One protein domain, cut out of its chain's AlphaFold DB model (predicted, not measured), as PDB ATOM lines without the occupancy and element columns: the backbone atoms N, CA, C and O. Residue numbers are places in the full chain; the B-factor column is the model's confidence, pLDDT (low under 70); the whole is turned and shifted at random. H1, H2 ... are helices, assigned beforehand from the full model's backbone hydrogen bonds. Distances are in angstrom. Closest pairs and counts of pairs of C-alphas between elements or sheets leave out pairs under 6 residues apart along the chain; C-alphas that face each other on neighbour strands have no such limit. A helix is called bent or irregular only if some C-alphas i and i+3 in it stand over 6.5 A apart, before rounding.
ATOM      1  N   MET A  19      85.439 129.117 110.014       97.50
ATOM      2  CA  MET A  19      85.529 128.852 111.449       97.50
ATOM      3  C   MET A  19      85.091 127.425 111.784       97.50
ATOM      4  O   MET A  19      85.750 126.757 112.578       97.50
ATOM      5  N   SER A  20      84.045 126.906 111.132       97.44
ATOM      6  CA  SER A  20      83.585 125.531 111.337       97.44
ATOM      7  C   SER A  20      84.614 124.490 110.896       97.44
ATOM      8  O   SER A  20      84.808 123.497 111.598       97.44
ATOM      9  N   VAL A  21      85.276 124.681 109.751       96.81
ATOM     10  CA  VAL A  21      86.296 123.736 109.260       96.81
ATOM     11  C   VAL A  21      87.532 123.746 110.160       96.81
ATOM     12  O   VAL A  21      88.117 122.695 110.428       96.81
ATOM     13  N   HIS A  22      87.893 124.913 110.695       96.38
ATOM     14  CA  HIS A  22      89.066 125.080 111.552       96.38
ATOM     15  C   HIS A  22      88.769 124.995 113.059       96.38
ATOM     16  O   HIS A  22      89.697 125.087 113.865       96.38
ATOM     17  N   ALA A  23      87.525 124.725 113.467       96.06
ATOM     18  CA  ALA A  23      87.104 124.700 114.871       96.06
ATOM     19  C   ALA A  23      87.962 123.766 115.741       96.06
ATOM     20  O   ALA A  23      88.375 124.127 116.843       96.06
ATOM     21  N   LYS A  24      88.303 122.574 115.229       96.38
ATOM     22  CA  LYS A  24      89.182 121.625 115.937       96.38
ATOM     23  C   LYS A  24      90.598 122.172 116.131       96.38
ATOM     24  O   LYS A  24      91.209 121.909 117.165       96.38
ATOM     25  N   ASN A  25      91.112 122.933 115.166       95.00
ATOM     26  CA  ASN A  25      92.441 123.535 115.258       95.00
ATOM     27  C   ASN A  25      92.452 124.648 116.308       95.00
ATOM     28  O   ASN A  25      93.326 124.637 117.171       95.00
ATOM     29  N   PHE A  26      91.453 125.536 116.298       96.88
ATOM     30  CA  PHE A  26      91.300 126.580 117.316       96.88
ATOM     31  C   PHE A  26      91.143 125.993 118.725       96.88
ATOM     32  O   PHE A  26      91.863 126.385 119.643       96.88
ATOM     33  N   ALA A  27      90.300 124.968 118.889       97.12
ATOM     34  CA  ALA A  27      90.138 124.273 120.167       97.12
ATOM     35  C   ALA A  27      91.454 123.644 120.659       97.12
ATOM     36  O   ALA A  27      91.797 123.752 121.839       97.12
ATOM     37  N   LYS A  28      92.230 123.030 119.755       96.75
ATOM     38  CA  LYS A  28      93.551 122.472 120.073       96.75
ATOM     39  C   LYS A  28      94.555 123.558 120.464       96.75
ATOM     40  O   LYS A  28      95.289 123.368 121.431       96.75
ATOM     41  N   MET A  29      94.589 124.686 119.748       96.69
ATOM     42  CA  MET A  29      95.443 125.832 120.091       96.69
ATOM     43  C   MET A  29      95.126 126.343 121.496       96.69
ATOM     44  O   MET A  29      96.042 126.492 122.304       96.69
ATOM     45  N   LYS A  30      93.837 126.521 121.811       97.75
ATOM     46  CA  LYS A  30      93.383 126.945 123.135       97.75
ATOM     47  C   LYS A  30      93.805 125.972 124.227       97.75
ATOM     48  O   LYS A  30      94.415 126.385 125.205       97.75
ATOM     49  N   HIS A  31      93.529 124.686 124.044       97.81
ATOM     50  CA  HIS A  31      93.888 123.670 125.028       97.81
ATOM     51  C   HIS A  31      95.400 123.633 125.297       97.81
ATOM     52  O   HIS A  31      95.834 123.602 126.447       97.81
ATOM     53  N   ASN A  32      96.213 123.684 124.238       96.62
ATOM     54  CA  ASN A  32      97.668 123.700 124.366       96.62
ATOM     55  C   ASN A  32      98.167 124.959 125.083       96.62
ATOM     56  O   ASN A  32      99.057 124.862 125.928       96.62
ATOM     57  N   TRP A  33      97.596 126.123 124.763       96.62
ATOM     58  CA  TRP A  33      97.936 127.376 125.430       96.62
ATOM     59  C   TRP A  33      97.555 127.358 126.909       96.62
ATOM     60  O   TRP A  33      98.401 127.670 127.739       96.62
ATOM     61  N   ASP A  34      96.336 126.937 127.250       96.62
ATOM     62  CA  ASP A  34      95.867 126.866 128.638       96.62
ATOM     63  C   ASP A  34      96.787 125.970 129.487       96.62
ATOM     64  O   ASP A  34      97.193 126.353 130.588       96.62
ATOM     65  N   ASN A  35      97.173 124.804 128.957       96.69
ATOM     66  CA  ASN A  35      98.079 123.880 129.638       96.69
ATOM     67  C   ASN A  35      99.486 124.470 129.809       96.69
ATOM     68  O   ASN A  35     100.050 124.402 130.900       96.69
ATOM     69  N   ALA A  36     100.049 125.068 128.755       94.62
ATOM     70  CA  ALA A  36     101.375 125.682 128.809       94.62
ATOM     71  C   ALA A  36     101.403 126.879 129.771       94.62
ATOM     72  O   ALA A  36     102.303 126.991 130.598       94.62
ATOM     73  N   LYS A  37     100.379 127.739 129.713       95.50
ATOM     74  CA  LYS A  37     100.198 128.883 130.614       95.50
ATOM     75  C   LYS A  37     100.139 128.425 132.067       95.50
ATOM     76  O   LYS A  37     100.813 129.013 132.907       95.50
ATOM     77  N   LYS A  38      99.380 127.363 132.359       95.62
ATOM     78  CA  LYS A  38      99.303 126.775 133.701       95.62
ATOM     79  C   LYS A  38     100.666 126.258 134.176       95.62
ATOM     80  O   LYS A  38     101.095 126.650 135.254       95.62
ATOM     81  N   ALA A  39     101.358 125.462 133.362       95.38
ATOM     82  CA  ALA A  39     102.675 124.926 133.712       95.38
ATOM     83  C   ALA A  39     103.702 126.043 133.966       95.38
ATOM     84  O   ALA A  39     104.408 126.027 134.967       95.38
ATOM     85  N   CYS A  40     103.744 127.073 133.115       95.00
ATOM     86  CA  CYS A  40     104.630 128.219 133.320       95.00
ATOM     87  C   CYS A  40     104.325 128.982 134.620       95.00
ATOM     88  O   CYS A  40     105.247 129.437 135.290       95.00
ATOM     89  N   LEU A  41     103.049 129.138 134.989       93.88
ATOM     90  CA  LEU A  41     102.683 129.770 136.260       93.88
ATOM     91  C   LEU A  41     103.130 128.933 137.467       93.88
ATOM     92  O   LEU A  41     103.587 129.505 138.453       93.88
ATOM     93  N   GLU A  42     103.029 127.604 137.387       95.50
ATOM     94  CA  GLU A  42     103.501 126.677 138.429       95.50
ATOM     95  C   GLU A  42     105.032 126.719 138.589       95.50
ATOM     96  O   GLU A  42     105.532 126.668 139.709       95.50
ATOM     97  N   GLU A  43     105.766 126.925 137.492       94.94
ATOM     98  CA  GLU A  43     107.229 127.107 137.464       94.94
ATOM     99  C   GLU A  43     107.685 128.539 137.833       94.94
ATOM    100  O   GLU A  43     108.874 128.853 137.810       94.94
ATOM    101  N   GLY A  44     106.755 129.440 138.169       94.19
ATOM    102  CA  GLY A  44     107.071 130.790 138.647       94.19
ATOM    103  C   GLY A  44     107.404 131.820 137.560       94.19
ATOM    104  O   GLY A  44     107.980 132.865 137.872       94.19
ATOM    105  N   PHE A  45     107.031 131.576 136.299       93.81
ATOM    106  CA  PHE A  45     107.192 132.564 135.225       93.81
ATOM    107  C   PHE A  45     106.370 133.825 135.506       93.81
ATOM    108  O   PHE A  45     105.239 133.774 136.000       93.81
ATOM    109  N   SER A  46     106.908 134.985 135.130       93.62
ATOM    110  CA  SER A  46     106.210 136.246 135.351       93.62
ATOM    111  C   SER A  46     105.038 136.431 134.381       93.62
ATOM    112  O   SER A  46     105.083 136.051 133.207       93.62
ATOM    113  N   ILE A  47     104.004 137.145 134.834       91.19
ATOM    114  CA  ILE A  47     102.865 137.553 133.989       91.19
ATOM    115  C   ILE A  47     103.346 138.319 132.744       91.19
ATOM    116  O   ILE A  47     102.771 138.190 131.664       91.19
ATOM    117  N   ARG A  48     104.429 139.099 132.869       93.06
ATOM    118  CA  ARG A  48     105.010 139.862 131.756       93.06
ATOM    119  C   ARG A  48     105.584 138.950 130.670       93.06
ATOM    120  O   ARG A  48     105.433 139.261 129.491       93.06
ATOM    121  N   GLU A  49     106.245 137.861 131.043       92.50
ATOM    122  CA  GLU A  49     106.772 136.882 130.086       92.50
ATOM    123  C   GLU A  49     105.637 136.143 129.384       92.50
ATOM    124  O   GLU A  49     105.635 136.056 128.157       92.50
ATOM    125  N   LEU A  50     104.614 135.726 130.133       93.50
ATOM    126  CA  LEU A  50     103.423 135.092 129.568       93.50
ATOM    127  C   LEU A  50     102.695 135.997 128.570       93.50
ATOM    128  O   LEU A  50     102.307 135.530 127.503       93.50
ATOM    129  N   ALA A  51     102.569 137.293 128.867       92.88
ATOM    130  CA  ALA A  51     101.967 138.264 127.953       92.88
ATOM    131  C   ALA A  51     102.771 138.426 126.649       92.88
ATOM    132  O   ALA A  51     102.191 138.551 125.570       92.88
ATOM    133  N   ARG A  52     104.109 138.390 126.718       94.00
ATOM    134  CA  ARG A  52     104.968 138.428 125.520       94.00
ATOM    135  C   ARG A  52     104.809 137.165 124.679       94.00
ATOM    136  O   ARG A  52     104.664 137.267 123.464       94.00
ATOM    137  N   THR A  53     104.797 135.999 125.320       94.31
ATOM    138  CA  THR A  53     104.587 134.712 124.646       94.31
ATOM    139  C   THR A  53     103.207 134.644 123.999       94.31
ATOM    140  O   THR A  53     103.097 134.256 122.842       94.31
ATOM    141  N   SER A  54     102.169 135.094 124.705       94.69
ATOM    142  CA  SER A  54     100.805 135.251 124.191       94.69
ATOM    143  C   SER A  54     100.769 136.077 122.900       94.69
ATOM    144  O   SER A  54     100.297 135.599 121.867       94.69
ATOM    145  N   ALA A  55     101.340 137.288 122.925       93.94
ATOM    146  CA  ALA A  55     101.370 138.170 121.762       93.94
ATOM    147  C   ALA A  55     102.140 137.544 120.587       93.94
ATOM    148  O   ALA A  55     101.687 137.597 119.441       93.94
ATOM    149  N   TYR A  56     103.278 136.902 120.871       94.62
ATOM    150  CA  TYR A  56     104.062 136.184 119.868       94.62
ATOM    151  C   TYR A  56     103.276 135.034 119.228       94.62
ATOM    152  O   TYR A  56     103.274 134.899 118.003       94.62
ATOM    153  N   LEU A  57     102.591 134.215 120.031       95.50
ATOM    154  CA  LEU A  57     101.798 133.089 119.544       95.50
ATOM    155  C   LEU A  57     100.597 133.558 118.726       95.50
ATOM    156  O   LEU A  57     100.348 132.994 117.662       95.50
ATOM    157  N   SER A  58      99.898 134.604 119.171       95.31
ATOM    158  CA  SER A  58      98.791 135.197 118.415       95.31
ATOM    159  C   SER A  58      99.260 135.673 117.036       95.31
ATOM    160  O   SER A  58      98.706 135.257 116.017       95.31
ATOM    161  N   ASN A  59     100.359 136.433 116.977       94.06
ATOM    162  CA  ASN A  59     100.908 136.920 115.711       94.06
ATOM    163  C   ASN A  59     101.431 135.788 114.808       94.06
ATOM    164  O   ASN A  59     101.197 135.786 113.600       94.06
ATOM    165  N   SER A  60     102.111 134.793 115.384       94.12
ATOM    166  CA  SER A  60     102.661 133.669 114.613       94.12
ATOM    167  C   SER A  60     101.551 132.807 114.006       94.12
ATOM    168  O   SER A  60     101.609 132.456 112.828       94.12
ATOM    169  N   ASN A  61     100.503 132.509 114.783       95.75
ATOM    170  CA  ASN A  61      99.357 131.747 114.288       95.75
ATOM    171  C   ASN A  61      98.509 132.558 113.306       95.75
ATOM    172  O   ASN A  61      97.941 131.974 112.387       95.75
ATOM    173  N   TYR A  62      98.460 133.886 113.438       95.94
ATOM    174  CA  TYR A  62      97.759 134.746 112.487       95.94
ATOM    175  C   TYR A  62      98.305 134.591 111.066       95.94
ATOM    176  O   TYR A  62      97.522 134.416 110.135       95.94
ATOM    177  N   HIS A  63      99.628 134.598 110.882       93.56
ATOM    178  CA  HIS A  63     100.220 134.434 109.552       93.56
ATOM    179  C   HIS A  63      99.914 133.066 108.937       93.56
ATOM    180  O   HIS A  63      99.554 132.991 107.763       93.56
ATOM    181  N   TYR A  64     100.006 132.002 109.737       93.69
ATOM    182  CA  TYR A  64      99.654 130.653 109.301       93.69
ATOM    183  C   TYR A  64      98.174 130.555 108.905       93.69
ATOM    184  O   TYR A  64      97.843 130.119 107.803       93.69
ATOM    185  N   MET A  65      97.275 131.027 109.770       95.94
ATOM    186  CA  MET A  65      95.836 130.963 109.522       95.94
ATOM    187  C   MET A  65      95.396 131.876 108.373       95.94
ATOM    188  O   MET A  65      94.457 131.535 107.662       95.94
ATOM    189  N   ALA A  66      96.085 132.995 108.131       95.81
ATOM    190  CA  ALA A  66      95.809 133.865 106.991       95.81
ATOM    191  C   ALA A  66      96.088 133.177 105.643       95.81
ATOM    192  O   ALA A  66      95.348 133.403 104.682       95.81
ATOM    193  N   ASP A  67      97.127 132.343 105.560       95.56
ATOM    194  CA  ASP A  67      97.416 131.549 104.360       95.56
ATOM    195  C   ASP A  67      96.337 130.479 104.130       95.56
ATOM    196  O   ASP A  67      95.763 130.386 103.042       95.56
ATOM    197  N   GLU A  68      95.967 129.748 105.185       96.06
ATOM    198  CA  GLU A  68      94.879 128.764 105.138       96.06
ATOM    199  C   GLU A  68      93.534 129.402 104.764       96.06
ATOM    200  O   GLU A  68      92.809 128.884 103.915       96.06
ATOM    201  N   MET A  69      93.236 130.580 105.312       97.75
ATOM    202  CA  MET A  69      92.057 131.372 104.969       97.75
ATOM    203  C   MET A  69      92.033 131.739 103.482       97.75
ATOM    204  O   MET A  69      90.997 131.595 102.835       97.75
ATOM    205  N   ASN A  70      93.156 132.182 102.907       96.81
ATOM    206  CA  ASN A  70      93.213 132.522 101.484       96.81
ATOM    207  C   ASN A  70      92.934 131.295 100.598       96.81
ATOM    208  O   ASN A  70      92.146 131.393  99.654       96.81
ATOM    209  N   LYS A  71      93.538 130.140 100.915       96.56
ATOM    210  CA  LYS A  71      93.309 128.876 100.190       96.56
ATOM    211  C   LYS A  71      91.857 128.421 100.302       96.56
ATOM    212  O   LYS A  71      91.241 128.073  99.295       96.56
ATOM    213  N   PHE A  72      91.305 128.457 101.513       97.75
ATOM    214  CA  PHE A  72      89.922 128.081 101.777       97.75
ATOM    215  C   PHE A  72      88.950 128.958 100.988       97.75
ATOM    216  O   PHE A  72      88.112 128.445 100.248       97.75
ATOM    217  N   LEU A  73      89.092 130.283 101.093       97.44
ATOM    218  CA  LEU A  73      88.185 131.227 100.444       97.44
ATOM    219  C   LEU A  73      88.271 131.166  98.918       97.44
ATOM    220  O   LEU A  73      87.252 131.311  98.248       97.44
ATOM    221  N   TYR A  74      89.449 130.883  98.357       96.25
ATOM    222  CA  TYR A  74      89.588 130.637  96.921       96.25
ATOM    223  C   TYR A  74      88.692 129.481  96.445       96.25
ATOM    224  O   TYR A  74      87.959 129.626  95.466       96.25
ATOM    225  N   VAL A  75      88.707 128.349  97.157       96.62
ATOM    226  CA  VAL A  75      87.856 127.191  96.836       96.62
ATOM    227  C   VAL A  75      86.384 127.491  97.123       96.62
ATOM    228  O   VAL A  75      85.523 127.165  96.308       96.62
ATOM    229  N   TYR A  76      86.096 128.143  98.251       96.25
ATOM    230  CA  TYR A  76      84.744 128.520  98.658       96.25
ATOM    231  C   TYR A  76      84.034 129.352  97.585       96.25
ATOM    232  O   TYR A  76      82.933 128.992  97.176       96.25
ATOM    233  N   PHE A  77      84.673 130.418  97.083       95.69
ATOM    234  CA  PHE A  77      84.074 131.278  96.058       95.69
ATOM    235  C   PHE A  77      83.923 130.566  94.712       95.69
ATOM    236  O   PHE A  77      82.916 130.758  94.042       95.69
ATOM    237  N   ARG A  78      84.873 129.702  94.330       95.19
ATOM    238  CA  ARG A  78      84.801 128.948  93.065       95.19
ATOM    239  C   ARG A  78      83.644 127.945  93.020       95.19
ATOM    240  O   ARG A  78      83.171 127.612  91.941       95.19
ATOM    241  N   ASN A  79      83.205 127.459  94.179       94.38
ATOM    242  CA  ASN A  79      82.121 126.483  94.291       94.38
ATOM    243  C   ASN A  79      80.734 127.130  94.441       94.38
ATOM    244  O   ASN A  79      79.747 126.419  94.641       94.38
ATOM    245  N   LYS A  80      80.633 128.463  94.387       91.12
ATOM    246  CA  LYS A  80      79.343 129.151  94.450       91.12
ATOM    247  C   LYS A  80      78.575 128.986  93.134       91.12
ATOM    248  O   LYS A  80      79.180 128.938  92.069       91.12
ATOM    249  N   PRO A  81      77.232 128.941  93.184       91.69
ATOM    250  CA  PRO A  81      76.397 128.879  91.983       91.69
ATOM    251  C   PRO A  81      76.281 130.233  91.255       91.69
ATOM    252  O   PRO A  81      75.560 130.335  90.268       91.69
ATOM    253  N   TYR A  82      76.940 131.274  91.764       89.69
ATOM    254  CA  TYR A  82      76.992 132.622  91.212       89.69
ATOM    255  C   TYR A  82      78.412 133.167  91.358       89.69
ATOM    256  O   TYR A  82      79.147 132.762  92.263       89.69
ATOM    257  N   ASP A  83      78.770 134.116  90.500       88.62
ATOM    258  CA  ASP A  83      80.061 134.786  90.556       88.62
ATOM    259  C   ASP A  83      79.993 136.034  91.434       88.62
ATOM    260  O   ASP A  83      79.134 136.894  91.264       88.62
ATOM    261  N   LEU A  84      80.938 136.131  92.366       91.50
ATOM    262  CA  LEU A  84      81.259 137.374  93.060       91.50
ATOM    263  C   LEU A  84      82.323 138.134  92.267       91.50
ATOM    264  O   LEU A  84      83.298 137.521  91.815       91.50
ATOM    265  N   SER A  85      82.178 139.452  92.176       93.88
ATOM    266  CA  SER A  85      83.217 140.370  91.706       93.88
ATOM    267  C   SER A  85      84.449 140.339  92.622       93.88
ATOM    268  O   SER A  85      84.401 139.859  93.760       93.88
ATOM    269  N   GLU A  86      85.585 140.850  92.144       94.25
ATOM    270  CA  GLU A  86      86.809 140.862  92.958       94.25
ATOM    271  C   GLU A  86      86.680 141.768  94.193       94.25
ATOM    272  O   GLU A  86      87.213 141.431  95.252       94.25
ATOM    273  N   ASP A  87      85.913 142.858  94.103       95.44
ATOM    274  CA  ASP A  87      85.654 143.758  95.232       95.44
ATOM    275  C   ASP A  87      84.822 143.065  96.319       95.44
ATOM    276  O   ASP A  87      85.162 143.118  97.503       95.44
ATOM    277  N   GLU A  88      83.785 142.318  95.927       95.44
ATOM    278  CA  GLU A  88      82.971 141.522  96.853       95.44
ATOM    279  C   GLU A  88      83.797 140.412  97.517       95.44
ATOM    280  O   GLU A  88      83.744 140.221  98.735       95.44
ATOM    281  N   ARG A  89      84.637 139.708  96.746       96.25
ATOM    282  CA  ARG A  89      85.564 138.704  97.300       96.25
ATOM    283  C   ARG A  89      86.547 139.340  98.275       96.25
ATOM    284  O   ARG A  89      86.856 138.743  99.307       96.25
ATOM    285  N   THR A  90      87.051 140.529  97.956       96.69
ATOM    286  CA  THR A  90      87.983 141.279  98.807       96.69
ATOM    287  C   THR A  90      87.329 141.670 100.125       96.69
ATOM    288  O   THR A  90      87.933 141.467 101.180       96.69
ATOM    289  N   TYR A  91      86.077 142.131 100.089       96.88
ATOM    290  CA  TYR A  91      85.295 142.413 101.288       96.88
ATOM    291  C   TYR A  91      85.143 141.171 102.176       96.88
ATOM    292  O   TYR A  91      85.500 141.206 103.355       96.88
ATOM    293  N   CYS A  92      84.700 140.043 101.610       97.31
ATOM    294  CA  CYS A  92      84.543 138.798 102.363       97.31
ATOM    295  C   CYS A  92      85.875 138.329 102.974       97.31
ATOM    296  O   CYS A  92      85.925 137.989 104.154       97.31
ATOM    297  N   LYS A  93      86.981 138.367 102.215       97.94
ATOM    298  CA  LYS A  93      88.325 138.035 102.731       97.94
ATOM    299  C   LYS A  93      88.723 138.935 103.903       97.94
ATOM    300  O   LYS A  93      89.275 138.444 104.885       97.94
ATOM    301  N   ALA A  94      88.469 140.240 103.805       97.81
ATOM    302  CA  ALA A  94      88.795 141.190 104.864       97.81
ATOM    303  C   ALA A  94      87.986 140.918 106.141       97.81
ATOM    304  O   ALA A  94      88.558 140.918 107.232       97.81
ATOM    305  N   PHE A  95      86.692 140.621 105.997       98.19
ATOM    306  CA  PHE A  95      85.816 140.271 107.112       98.19
ATOM    307  C   PHE A  95      86.284 138.996 107.826       98.19
ATOM    308  O   PHE A  95      86.541 139.020 109.028       98.19
ATOM    309  N   VAL A  96      86.491 137.904 107.085       98.38
ATOM    310  CA  VAL A  96      86.945 136.620 107.654       98.38
ATOM    311  C   VAL A  96      88.301 136.780 108.349       98.38
ATOM    312  O   VAL A  96      88.508 136.265 109.444       98.38
ATOM    313  N   ARG A  97      89.224 137.549 107.758       98.25
ATOM    314  CA  ARG A  97      90.533 137.841 108.359       98.25
ATOM    315  C   ARG A  97      90.412 138.581 109.690       98.25
ATOM    316  O   ARG A  97      91.183 138.297 110.607       98.25
ATOM    317  N   LEU A  98      89.486 139.536 109.789       97.75
ATOM    318  CA  LEU A  98      89.232 140.281 111.020       97.75
ATOM    319  C   LEU A  98      88.696 139.360 112.123       97.75
ATOM    320  O   LEU A  98      89.226 139.378 113.231       97.75
ATOM    321  N   GLU A  99      87.691 138.540 111.819       98.00
ATOM    322  CA  GLU A  99      87.093 137.613 112.789       98.00
ATOM    323  C   GLU A  99      88.081 136.525 113.230       98.00
ATOM    324  O   GLU A  99      88.256 136.285 114.423       98.00
ATOM    325  N   MET A 100      88.841 135.954 112.293       97.69
ATOM    326  CA  MET A 100      89.928 135.020 112.591       97.69
ATOM    327  C   MET A 100      90.976 135.635 113.530       97.69
ATOM    328  O   MET A 100      91.456 134.971 114.449       97.69
ATOM    329  N   LYS A 101      91.346 136.905 113.315       96.75
ATOM    330  CA  LYS A 101      92.288 137.606 114.195       96.75
ATOM    331  C   LYS A 101      91.727 137.747 115.613       96.75
ATOM    332  O   LYS A 101      92.448 137.453 116.565       96.75
ATOM    333  N   LYS A 102      90.452 138.133 115.754       96.81
ATOM    334  CA  LYS A 102      89.776 138.226 117.061       96.81
ATOM    335  C   LYS A 102      89.750 136.880 117.785       96.81
ATOM    336  O   LYS A 102      90.002 136.839 118.986       96.81
ATOM    337  N   GLU A 103      89.498 135.785 117.067       97.19
ATOM    338  CA  GLU A 103      89.510 134.443 117.660       97.19
ATOM    339  C   GLU A 103      90.900 134.082 118.204       97.19
ATOM    340  O   GLU A 103      91.032 133.634 119.342       97.19
ATOM    341  N   LEU A 104      91.961 134.330 117.433       97.12
ATOM    342  CA  LEU A 104      93.332 134.070 117.881       97.12
ATOM    343  C   LEU A 104      93.715 134.925 119.097       97.12
ATOM    344  O   LEU A 104      94.326 134.425 120.038       97.12
ATOM    345  N   GLU A 105      93.351 136.206 119.108       95.94
ATOM    346  CA  GLU A 105      93.557 137.085 120.267       95.94
ATOM    347  C   GLU A 105      92.788 136.599 121.505       95.94
ATOM    348  O   GLU A 105      93.326 136.638 122.610       95.94
ATOM    349  N   SER A 106      91.567 136.086 121.328       96.00
ATOM    350  CA  SER A 106      90.767 135.477 122.397       96.00
ATOM    351  C   SER A 106      91.440 134.229 122.977       96.00
ATOM    352  O   SER A 106      91.534 134.085 124.198       96.00
ATOM    353  N   ILE A 107      91.971 133.360 122.112       97.06
ATOM    354  CA  ILE A 107      92.674 132.135 122.511       97.06
ATOM    355  C   ILE A 107      93.898 132.451 123.366       97.06
ATOM    356  O   ILE A 107      94.095 131.809 124.394       97.06
ATOM    357  N   PHE A 108      94.721 133.416 122.949       95.12
ATOM    358  CA  PHE A 108      96.014 133.665 123.584       95.12
ATOM    359  C   PHE A 108      95.976 134.693 124.722       95.12
ATOM    360  O   PHE A 108      97.027 134.981 125.283       95.12
ATOM    361  N   ARG A 109      94.820 135.233 125.114       85.81
ATOM    362  CA  ARG A 109      94.707 136.200 126.225       85.81
ATOM    363  C   ARG A 109      95.144 135.632 127.593       85.81
ATOM    364  O   ARG A 109      95.562 136.430 128.460       85.81
TER     365      ARG A 109
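AT A GLANCE: This is residues 19 to 109 of the 109 residues of an uncharacterized protein of Listeria monocytogenes (UniProt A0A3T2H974). Three long helices make a slender bundle drawn out into a rod, with H2 as the long member and H3 folded back along it as a helical hairpin. H1 is shifted toward the other end of the rod, where it runs beside the first part of H2 and meets the last part of H3, while residues 78 to 83 stick out at the far end. The bundle is up and down, each helix running against the one before it in the chain. The printed part has 91 residues with three named helices, H1, H2 and H3 in that order, and no named strand; the class is all helix. The whole is loose, with a radius of gyration of the C-alphas of 16.4 A and spans of 56 by 21 by 15 A.

HOW THE PARTS SIT: Begin at residue 19 with H1, residues 19 to 42, and go on to H2, residues 47 to 78. These two are close but not clearly touching, and their closest C-alphas are those of Lys 37 and Leu 50, 7.1 A apart. They run opposite ways at a shallow tilt of 11 degrees. Next comes H3, residues 86 to 108, which touches H2 and forms a helical hairpin with it. Look at Ser 54 and Phe 108, their closest C-alphas, 5.1 A apart; H2 and H3 run opposite ways at a shallow tilt of 30 degrees. H3 also touches H1, with residues 100 to 108 alone, and the closest C-alphas are those of Lys 30 and Ile 107, 5.3 A apart. H1 and H3 run the same way at a shallow tilt of 27 degrees. In the backbone of H3 every O i to N i+4 pair is within hydrogen-bond range, against 18 of 20 in H1 and 27 of 28 in H2.

IN THESE COORDINATES: Find C-alpha 19 at (85.529, 128.852, 111.449); from there H1 runs 32.5 A to C-alpha 42. It is irregular, with C-alphas 21 and 24 standing 7.6 A apart, and it has a kink of 31 degrees near residue 26. H2 starts at C-alpha 47, at (102.865, 137.553, 133.989), and runs 45.6 A to C-alpha 78, with a kink of 29 degrees near residue 67. H3 runs 32.8 A from C-alpha 86 to C-alpha 108 at (96.014, 133.665, 123.584).

THE WHOLE: The two C-alphas farthest apart are those of Gly 44 and Tyr 82, 56.2 A, and each lies in a link. The link from H1 to H2 is tight, with 4 residues, and the link from H2 to H3 is short, with 7. The printed part has no cut, and it ends at residue 109, the chain's last. The mean pLDDT of the printed part is 95.4, and no printed residue is under 70.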